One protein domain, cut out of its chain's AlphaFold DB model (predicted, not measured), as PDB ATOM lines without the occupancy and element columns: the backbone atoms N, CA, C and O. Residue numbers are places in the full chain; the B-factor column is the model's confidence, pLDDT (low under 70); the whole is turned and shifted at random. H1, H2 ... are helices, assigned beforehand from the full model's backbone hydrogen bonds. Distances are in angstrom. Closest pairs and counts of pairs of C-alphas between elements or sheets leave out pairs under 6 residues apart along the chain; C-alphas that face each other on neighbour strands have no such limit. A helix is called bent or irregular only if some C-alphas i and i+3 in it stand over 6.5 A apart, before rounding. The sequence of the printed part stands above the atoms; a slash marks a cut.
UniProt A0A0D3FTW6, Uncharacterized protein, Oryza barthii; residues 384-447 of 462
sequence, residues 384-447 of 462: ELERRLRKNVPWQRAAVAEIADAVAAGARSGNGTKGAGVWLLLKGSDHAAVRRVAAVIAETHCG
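Overview. This is residues 384 to 447 of the 462 residues of an uncharacterized protein of Oryza barthii (UniProt A0A0D3FTW6). Three helices make a small cluster, with the short H1 packed on both longer helices, H2 and H3, their centres at the corners of a triangle. From the end of H2 a long loop runs out, residues 415 to 420 stick out free at its tip, and it then folds back to the beginning of H3; H2 and this loop make the longest axis. The printed part has 64 residues with three named helices, in the order H1, H2, H3, and no named strand; the class is all helix. The whole is compact, with a radius of gyration of the C-alphas of 12.1 A, though its outline is elongated, spanning 38 by 21 by 20 A.

Along the chain. Find C-alpha 384 at (197.216, 119.169, 165.515); there H1 begins, and it covers residues 384 to 392 over 12.6 A. After a link of 4 residues look for C-alpha 397 at (197.042, 133.059, 161.358), where H2 begins; it covers residues 397 to 412, 23.7 A from first to last C-alpha. H2 is neither bent nor irregular, but only just: C-alphas 398 and 401 are 6.1 A apart. Read on through residues 413 to 430, which hold no named element, to H3, residues 431 to 446 and 21.2 A long, which ends at C-alpha 446 at (183.200, 116.303, 170.540).

Arrangement. Begin with H1 and H2, a helical hairpin whose helices touch, the closest C-alphas being those of Glu 386 and Ala 404, 5.3 A apart. H2 touches H1 with residues 397 to 404 alone. The two run opposite ways at a steep tilt of 36 degrees, only just past shallow. H1 also touches H3, where the closest C-alphas are those of Leu 389 and Val 437, 6.3 A apart. These two run opposite ways at a shallow tilt of 34 degrees, only just short of steep. H2 and H3 are near each other, with 9 pairs of C-alphas within 10 A and the closest 8.2 A apart. In H1 and H3 every O i to N i+4 pair is within hydrogen-bond range; in H2 it is 9 of 12.

Size, cuts and confidence. Look at Trp 395 and Thr 417 for the two C-alphas farthest apart, 37.7 A. The C-alphas of Glu 384 and Gly 447, the first and last printed, are 14.8 A apart. The printed part has no cut. The link from H1 to H2 is tight, and the link from H2 to H3 is long, with 18 residues. In the B-factor column you find a mean pLDDT of 74.1 for the printed part; the model's confidence is under 70 at residues 410 to 423, of which 410 to 412 belong to H2, and at residue 446.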
ATOM      1  N   GLU A 384     198.170 119.772 166.454       82.56
ATOM      2  CA  GLU A 384     197.216 119.169 165.515       82.56
ATOM      3  C   GLU A 384     195.933 120.007 165.384       82.56
ATOM      4  O   GLU A 384     195.475 120.264 164.265       82.56
ATOM      5  N   LEU A 385     195.393 120.513 166.500       83.94
ATOM      6  CA  LEU A 385     194.277 121.462 166.483       83.94
ATOM      7  C   LEU A 385     194.658 122.743 165.725       83.94
ATOM      8  O   LEU A 385     193.928 123.168 164.826       83.94
ATOM      9  N   GLU A 386     195.827 123.316 166.012       83.44
ATOM     10  CA  GLU A 386     196.354 124.491 165.316       83.44
ATOM     11  C   GLU A 386     196.486 124.243 163.803       83.44
ATOM     12  O   GLU A 386     196.054 125.064 162.989       83.44
ATOM     13  N   ARG A 387     197.017 123.081 163.398       85.62
ATOM     14  CA  ARG A 387     197.143 122.677 161.991       85.62
ATOM     15  C   ARG A 387     195.779 122.592 161.299       85.62
ATOM     16  O   ARG A 387     195.633 123.098 160.180       85.62
ATOM     17  N   ARG A 388     194.768 121.999 161.948       84.81
ATOM     18  CA  ARG A 388     193.389 121.925 161.423       84.81
ATOM     19  C   ARG A 388     192.733 123.301 161.328       84.81
ATOM     20  O   ARG A 388     192.125 123.608 160.300       84.81
ATOM     21  N   LEU A 389     192.890 124.149 162.342       86.56
ATOM     22  CA  LEU A 389     192.380 125.522 162.340       86.56
ATOM     23  C   LEU A 389     193.044 126.363 161.239       86.56
ATOM     24  O   LEU A 389     192.353 127.040 160.479       86.56
ATOM     25  N   ARG A 390     194.365 126.247 161.063       85.44
ATOM     26  CA  ARG A 390     195.140 126.958 160.034       85.44
ATOM     27  C   ARG A 390     194.745 126.555 158.607       85.44
ATOM     28  O   ARG A 390     194.780 127.403 157.718       85.44
ATOM     29  N   LYS A 391     194.329 125.299 158.385       84.06
ATOM     30  CA  LYS A 391     193.768 124.830 157.100       84.06
ATOM     31  C   LYS A 391     192.391 125.442 156.805       84.06
ATOM     32  O   LYS A 391     192.102 125.739 155.650       84.06
ATOM     33  N   ASN A 392     191.558 125.636 157.828       82.50
ATOM     34  CA  ASN A 392     190.176 126.113 157.679       82.50
ATOM     35  C   ASN A 392     190.027 127.644 157.733       82.50
ATOM     36  O   ASN A 392     189.084 128.188 157.158       82.50
ATOM     37  N   VAL A 393     190.945 128.344 158.408       86.38
ATOM     38  CA  VAL A 393     190.929 129.807 158.591       86.38
ATOM     39  C   VAL A 393     192.313 130.427 158.283       86.38
ATOM     40  O   VAL A 393     192.903 131.112 159.123       86.38
ATOM     41  N   PRO A 394     192.879 130.218 157.074       77.19
ATOM     42  CA  PRO A 394     194.236 130.657 156.724       77.19
ATOM     43  C   PRO A 394     194.467 132.178 156.744       77.19
ATOM     44  O   PRO A 394     195.617 132.609 156.673       77.19
ATOM     45  N   TRP A 395     193.417 133.003 156.844       78.00
ATOM     46  CA  TRP A 395     193.522 134.465 156.955       78.00
ATOM     47  C   TRP A 395     193.614 134.989 158.404       78.00
ATOM     48  O   TRP A 395     193.932 136.159 158.577       78.00
ATOM     49  N   GLN A 396     193.413 134.152 159.435       76.25
ATOM     50  CA  GLN A 396     193.503 134.537 160.862       76.25
ATOM     51  C   GLN A 396     194.707 133.891 161.576       76.25
ATOM     52  O   GLN A 396     194.606 133.404 162.700       76.25
ATOM     53  N   ARG A 397     195.873 133.854 160.915       74.31
ATOM     54  CA  ARG A 397     197.042 133.059 161.358       74.31
ATOM     55  C   ARG A 397     197.541 133.377 162.771       74.31
ATOM     56  O   ARG A 397     198.018 132.464 163.430       74.31
ATOM     57  N   ALA A 398     197.442 134.633 163.213       73.88
ATOM     58  CA  ALA A 398     197.856 135.045 164.557       73.88
ATOM     59  C   ALA A 398     196.898 134.511 165.638       73.88
ATOM     60  O   ALA A 398     197.337 133.856 166.576       73.88
ATOM     61  N   ALA A 399     195.586 134.698 165.454       77.81
ATOM     62  CA  ALA A 399     194.573 134.252 166.412       77.81
ATOM     63  C   ALA A 399     194.465 132.718 166.513       77.81
ATOM     64  O   ALA A 399     194.126 132.190 167.566       77.81
ATOM     65  N   VAL A 400     194.756 131.984 165.431       83.19
ATOM     66  CA  VAL A 400     194.664 130.512 165.409       83.19
ATOM     67  C   VAL A 400     195.576 129.837 166.442       83.19
ATOM     68  O   VAL A 400     195.154 128.847 167.037       83.19
ATOM     69  N   ALA A 401     196.785 130.362 166.674       78.81
ATOM     70  CA  ALA A 401     197.713 129.802 167.661       78.81
ATOM     71  C   ALA A 401     197.193 130.002 169.094       78.81
ATOM     72  O   ALA A 401     197.018 129.030 169.825       78.81
ATOM     73  N   GLU A 402     196.825 131.239 169.448       78.56
ATOM     74  CA  GLU A 402     196.270 131.573 170.768       78.56
ATOM     75  C   GLU A 402     194.989 130.781 171.079       78.56
ATOM     76  O   GLU A 402     194.796 130.325 172.205       78.56
ATOM     77  N   ILE A 403     194.127 130.563 170.078       80.81
ATOM     78  CA  ILE A 403     192.911 129.751 170.228       80.81
ATOM     79  C   ILE A 403     193.259 128.278 170.484       80.81
ATOM     80  O   ILE A 403     192.661 127.668 171.371       80.81
ATOM     81  N   ALA A 404     194.209 127.695 169.745       83.06
ATOM     82  CA  ALA A 404     194.609 126.302 169.944       83.06
ATOM     83  C   ALA A 404     195.212 126.078 171.343       83.06
ATOM     84  O   ALA A 404     194.820 125.135 172.037       83.06
ATOM     85  N   ASP A 405     196.081 126.988 171.791       77.88
ATOM     86  CA  ASP A 405     196.680 126.952 173.127       77.88
ATOM     87  C   ASP A 405     195.640 127.170 174.238       77.88
ATOM     88  O   ASP A 405     195.674 126.476 175.255       77.88
ATOM     89  N   ALA A 406     194.671 128.075 174.049       79.69
ATOM     90  CA  ALA A 406     193.591 128.309 175.009       79.69
ATOM     91  C   ALA A 406     192.642 127.103 175.142       79.69
ATOM     92  O   ALA A 406     192.234 126.756 176.251       79.69
ATOM     93  N   VAL A 407     192.323 126.417 174.038       79.00
ATOM     94  CA  VAL A 407     191.507 125.188 174.057       79.00
ATOM     95  C   VAL A 407     192.265 124.046 174.743       79.00
ATOM     96  O   VAL A 407     191.715 123.385 175.628       79.00
ATOM     97  N   ALA A 408     193.553 123.868 174.427       76.06
ATOM     98  CA  ALA A 408     194.420 122.912 175.115       76.06
ATOM     99  C   ALA A 408     194.640 123.272 176.602       76.06
ATOM    100  O   ALA A 408     194.828 122.391 177.440       76.06
ATOM    101  N   ALA A 409     194.589 124.555 176.975       70.44
ATOM    102  CA  ALA A 409     194.592 125.001 178.369       70.44
ATOM    103  C   ALA A 409     193.285 124.668 179.100       70.44
ATOM    104  O   ALA A 409     193.335 124.142 180.210       70.44
ATOM    105  N   GLY A 410     192.129 124.900 178.473       66.06
ATOM    106  CA  GLY A 410     190.823 124.551 179.038       66.06
ATOM    107  C   GLY A 410     190.696 123.056 179.341       66.06
ATOM    108  O   GLY A 410     190.253 122.685 180.427       66.06
ATOM    109  N   ALA A 411     191.183 122.200 178.436       61.91
ATOM    110  CA  ALA A 411     191.207 120.748 178.625       61.91
ATOM    111  C   ALA A 411     192.049 120.289 179.839       61.91
ATOM    112  O   ALA A 411     191.735 119.266 180.440       61.91
ATOM    113  N   ARG A 412     193.077 121.055 180.242       59.09
ATOM    114  CA  ARG A 412     193.909 120.772 181.431       59.09
ATOM    115  C   ARG A 412     193.241 121.143 182.761       59.09
ATOM    116  O   ARG A 412     193.671 120.656 183.800       59.09
ATOM    117  N   SER A 413     192.218 122.002 182.746       54.06
ATOM    118  CA  SER A 413     191.573 122.546 183.959       54.06
ATOM    119  C   SER A 413     190.318 121.772 184.400       54.06
ATOM    120  O   SER A 413     189.652 122.133 185.373       54.06
ATOM    121  N   GLY A 414     189.972 120.692 183.692       53.09
ATOM    122  CA  GLY A 414     188.871 119.802 184.055       53.09
ATOM    123  C   GLY A 414     189.211 118.945 185.273       53.09
ATOM    124  O   GLY A 414     189.599 117.788 185.123       53.09
ATOM    125  N   ASN A 415     189.045 119.492 186.482       45.31
ATOM    126  CA  ASN A 415     189.056 118.681 187.700       45.31
ATOM    127  C   ASN A 415     187.983 117.576 187.578       45.31
ATOM    128  O   ASN A 415     186.918 117.823 187.015       45.31
ATOM    129  N   GLY A 416     188.269 116.362 188.061       49.09
ATOM    130  CA  GLY A 416     187.644 115.097 187.623       49.09
ATOM    131  C   GLY A 416     186.152 114.865 187.928       49.09
ATOM    132  O   GLY A 416     185.699 113.719 187.944       49.09
ATOM    133  N   THR A 417     185.365 115.908 188.179       43.94
ATOM    134  CA  THR A 417     183.911 115.839 188.328       43.94
ATOM    135  C   THR A 417     183.230 115.637 186.971       43.94
ATOM    136  O   THR A 417     183.092 116.555 186.160       43.94
ATOM    137  N   LYS A 418     182.741 114.408 186.737       43.72
ATOM    138  CA  LYS A 418     181.860 114.057 185.606       43.72
ATOM    139  C   LYS A 418     180.717 115.080 185.479       43.72
ATOM    140  O   LYS A 418     179.789 115.056 186.282       43.72
ATOM    141  N   GLY A 419     180.780 115.945 184.464       47.75
ATOM    142  CA  GLY A 419     179.753 116.955 184.169       47.75
ATOM    143  C   GLY A 419     180.271 118.382 183.948       47.75
ATOM    144  O   GLY A 419     179.539 119.198 183.392       47.75
ATOM    145  N   ALA A 420     181.517 118.698 184.317       49.62
ATOM    146  CA  ALA A 420     182.104 120.020 184.077       49.62
ATOM    147  C   ALA A 420     182.526 120.208 182.601       49.62
ATOM    148  O   ALA A 420     183.661 119.927 182.219       49.62
ATOM    149  N   GLY A 421     181.602 120.672 181.755       56.75
ATOM    150  CA  GLY A 421     181.900 121.049 180.369       56.75
ATOM    151  C   GLY A 421     182.716 122.346 180.271       56.75
ATOM    152  O   GLY A 421     182.433 123.316 180.974       56.75
ATOM    153  N   VAL A 422     183.704 122.384 179.371       62.78
ATOM    154  CA  VAL A 422     184.450 123.610 179.038       62.78
ATOM    155  C   VAL A 422     183.616 124.452 178.072       62.78
ATOM    156  O   VAL A 422     183.385 124.052 176.932       62.78
ATOM    157  N   TRP A 423     183.182 125.631 178.515       67.44
ATOM    158  CA  TRP A 423     182.440 126.584 177.687       67.44
ATOM    159  C   TRP A 423     183.399 127.571 177.014       67.44
ATOM    160  O   TRP A 423     184.213 128.207 177.681       67.44
ATOM    161  N   LEU A 424     183.292 127.718 175.691       71.25
ATOM    162  CA  LEU A 424     184.141 128.601 174.886       71.25
ATOM    163  C   LEU A 424     183.298 129.705 174.239       71.25
ATOM    164  O   LEU A 424     182.441 129.428 173.401       71.25
ATOM    165  N   LEU A 425     183.568 130.966 174.592       78.44
ATOM    166  CA  LEU A 425     182.930 132.130 173.972       78.44
ATOM    167  C   LEU A 425     183.817 132.697 172.856       78.44
ATOM    168  O   LEU A 425     184.757 133.449 173.106       78.44
ATOM    169  N   LEU A 426     183.494 132.365 171.607       76.25
ATOM    170  CA  LEU A 426     184.197 132.872 170.427       76.25
ATOM    171  C   LEU A 426     183.569 134.196 169.956       76.25
ATOM    172  O   LEU A 426     182.583 134.203 169.221       76.25
ATOM    173  N   LYS A 427     184.149 135.331 170.370       77.00
ATOM    174  CA  LYS A 427     183.726 136.677 169.947       77.00
ATOM    175  C   LYS A 427     184.671 137.234 168.880       77.00
ATOM    176  O   LYS A 427     185.862 137.386 169.124       77.00
ATOM    177  N   GLY A 428     184.136 137.594 167.715       72.50
ATOM    178  CA  GLY A 428     184.901 138.209 166.628       72.50
ATOM    179  C   GLY A 428     183.997 138.827 165.564       72.50
ATOM    180  O   GLY A 428     182.852 138.413 165.406       72.50
ATOM    181  N   SER A 429     184.515 139.817 164.833       71.12
ATOM    182  CA  SER A 429     183.813 140.486 163.723       71.12
ATOM    183  C   SER A 429     183.719 139.627 162.456       71.12
ATOM    184  O   SER A 429     182.861 139.853 161.605       71.12
ATOM    185  N   ASP A 430     184.581 138.618 162.327       77.00
ATOM    186  CA  ASP A 430     184.541 137.635 161.248       77.00
ATOM    187  C   ASP A 430     183.692 136.422 161.662       77.00
ATOM    188  O   ASP A 430     184.193 135.391 162.119       77.00
ATOM    189  N   HIS A 431     182.375 136.536 161.475       78.62
ATOM    190  CA  HIS A 431     181.414 135.463 161.759       78.62
ATOM    191  C   HIS A 431     181.634 134.188 160.920       78.62
ATOM    192  O   HIS A 431     181.069 133.134 161.231       78.62
ATOM    193  N   ALA A 432     182.418 134.250 159.838       77.38
ATOM    194  CA  ALA A 432     182.747 133.088 159.017       77.38
ATOM    195  C   ALA A 432     184.000 132.364 159.542       77.38
ATOM    196  O   ALA A 432     184.052 131.135 159.505       77.38
ATOM    197  N   ALA A 433     184.984 133.090 160.081       80.25
ATOM    198  CA  ALA A 433     186.062 132.508 160.879       80.25
ATOM    199  C   ALA A 433     185.524 131.911 162.184       80.25
ATOM    200  O   ALA A 433     185.765 130.736 162.431       80.25
ATOM    201  N   VAL A 434     184.735 132.659 162.967       83.38
ATOM    202  CA  VAL A 434     184.176 132.199 164.256       83.38
ATOM    203  C   VAL A 434     183.440 130.861 164.114       83.38
ATOM    204  O   VAL A 434     183.722 129.929 164.865       83.38
ATOM    205  N   ARG A 435     182.564 130.719 163.107       82.44
ATOM    206  CA  ARG A 435     181.852 129.453 162.846       82.44
ATOM    207  C   ARG A 435     182.783 128.309 162.438       82.44
ATOM    208  O   ARG A 435     182.611 127.199 162.928       82.44
ATOM    209  N   ARG A 436     183.780 128.564 161.581       83.94
ATOM    210  CA  ARG A 436     184.753 127.539 161.152       83.94
ATOM    211  C   ARG A 436     185.677 127.100 162.290       83.94
ATOM    212  O   ARG A 436     185.946 125.911 162.411       83.94
ATOM    213  N   VAL A 437     186.106 128.024 163.150       87.56
ATOM    214  CA  VAL A 437     186.851 127.712 164.380       87.56
ATOM    215  C   VAL A 437     186.004 126.839 165.309       87.56
ATOM    216  O   VAL A 437     186.469 125.784 165.730       87.56
ATOM    217  N   ALA A 438     184.753 127.231 165.575       85.00
ATOM    218  CA  ALA A 438     183.844 126.474 166.439       85.00
ATOM    219  C   ALA A 438     183.595 125.045 165.923       85.00
ATOM    220  O   ALA A 438     183.705 124.094 166.693       85.00
ATOM    221  N   ALA A 439     183.324 124.890 164.621       82.56
ATOM    222  CA  ALA A 439     183.118 123.586 163.992       82.56
ATOM    223  C   ALA A 439     184.361 122.690 164.103       82.56
ATOM    224  O   ALA A 439     184.247 121.551 164.543       82.56
ATOM    225  N   VAL A 440     185.557 123.212 163.799       86.50
ATOM    226  CA  VAL A 440     186.809 122.441 163.905       86.50
ATOM    227  C   VAL A 440     187.091 122.004 165.347       86.50
ATOM    228  O   VAL A 440     187.505 120.867 165.547       86.50
ATOM    229  N   ILE A 441     186.830 122.858 166.346       84.50
ATOM    230  CA  ILE A 441     186.981 122.506 167.771       84.50
ATOM    231  C   ILE A 441     185.965 121.422 168.184       84.50
ATOM    232  O   ILE A 441     186.318 120.486 168.905       84.50
ATOM    233  N   ALA A 442     184.716 121.511 167.719       80.50
ATOM    234  CA  ALA A 442     183.687 120.510 168.003       80.50
ATOM    235  C   ALA A 442     183.972 119.162 167.313       80.50
ATOM    236  O   ALA A 442     183.818 118.108 167.928       80.50
ATOM    237  N   GLU A 443     184.480 119.166 166.079       81.12
ATOM    238  CA  GLU A 443     184.959 117.954 165.407       81.12
ATOM    239  C   GLU A 443     186.125 117.295 166.157       81.12
ATOM    240  O   GLU A 443     186.143 116.072 166.286       81.12
ATOM    241  N   THR A 444     187.103 118.071 166.647       79.19
ATOM    242  CA  THR A 444     188.294 117.513 167.314       79.19
ATOM    243  C   THR A 444     188.025 117.019 168.731       79.19
ATOM    244  O   THR A 444     188.621 116.020 169.124       79.19
ATOM    245  N   HIS A 445     187.154 117.684 169.501       73.19
ATOM    246  CA  HIS A 445     186.909 117.339 170.910       73.19
ATOM    247  C   HIS A 445     185.569 116.638 171.174       73.19
ATOM    248  O   HIS A 445     185.460 115.895 172.147       73.19
ATOM    249  N   CYS A 446     184.548 116.853 170.342       69.06
ATOM    250  CA  CYS A 446     183.200 116.303 170.540       69.06
ATOM    251  C   CYS A 446     182.796 115.250 169.495       69.06
ATOM    252  O   CYS A 446     181.704 114.685 169.613       69.06
ATOM    253  N   GLY A 447     183.650 114.994 168.494       70.31
ATOM    254  CA  GLY A 447     183.459 113.993 167.439       70.31
ATOM    255  C   GLY A 447     182.437 114.361 166.355       70.31
ATOM    256  O   GLY A 447     182.192 113.556 165.464       70.31
TER     257      GLY A 447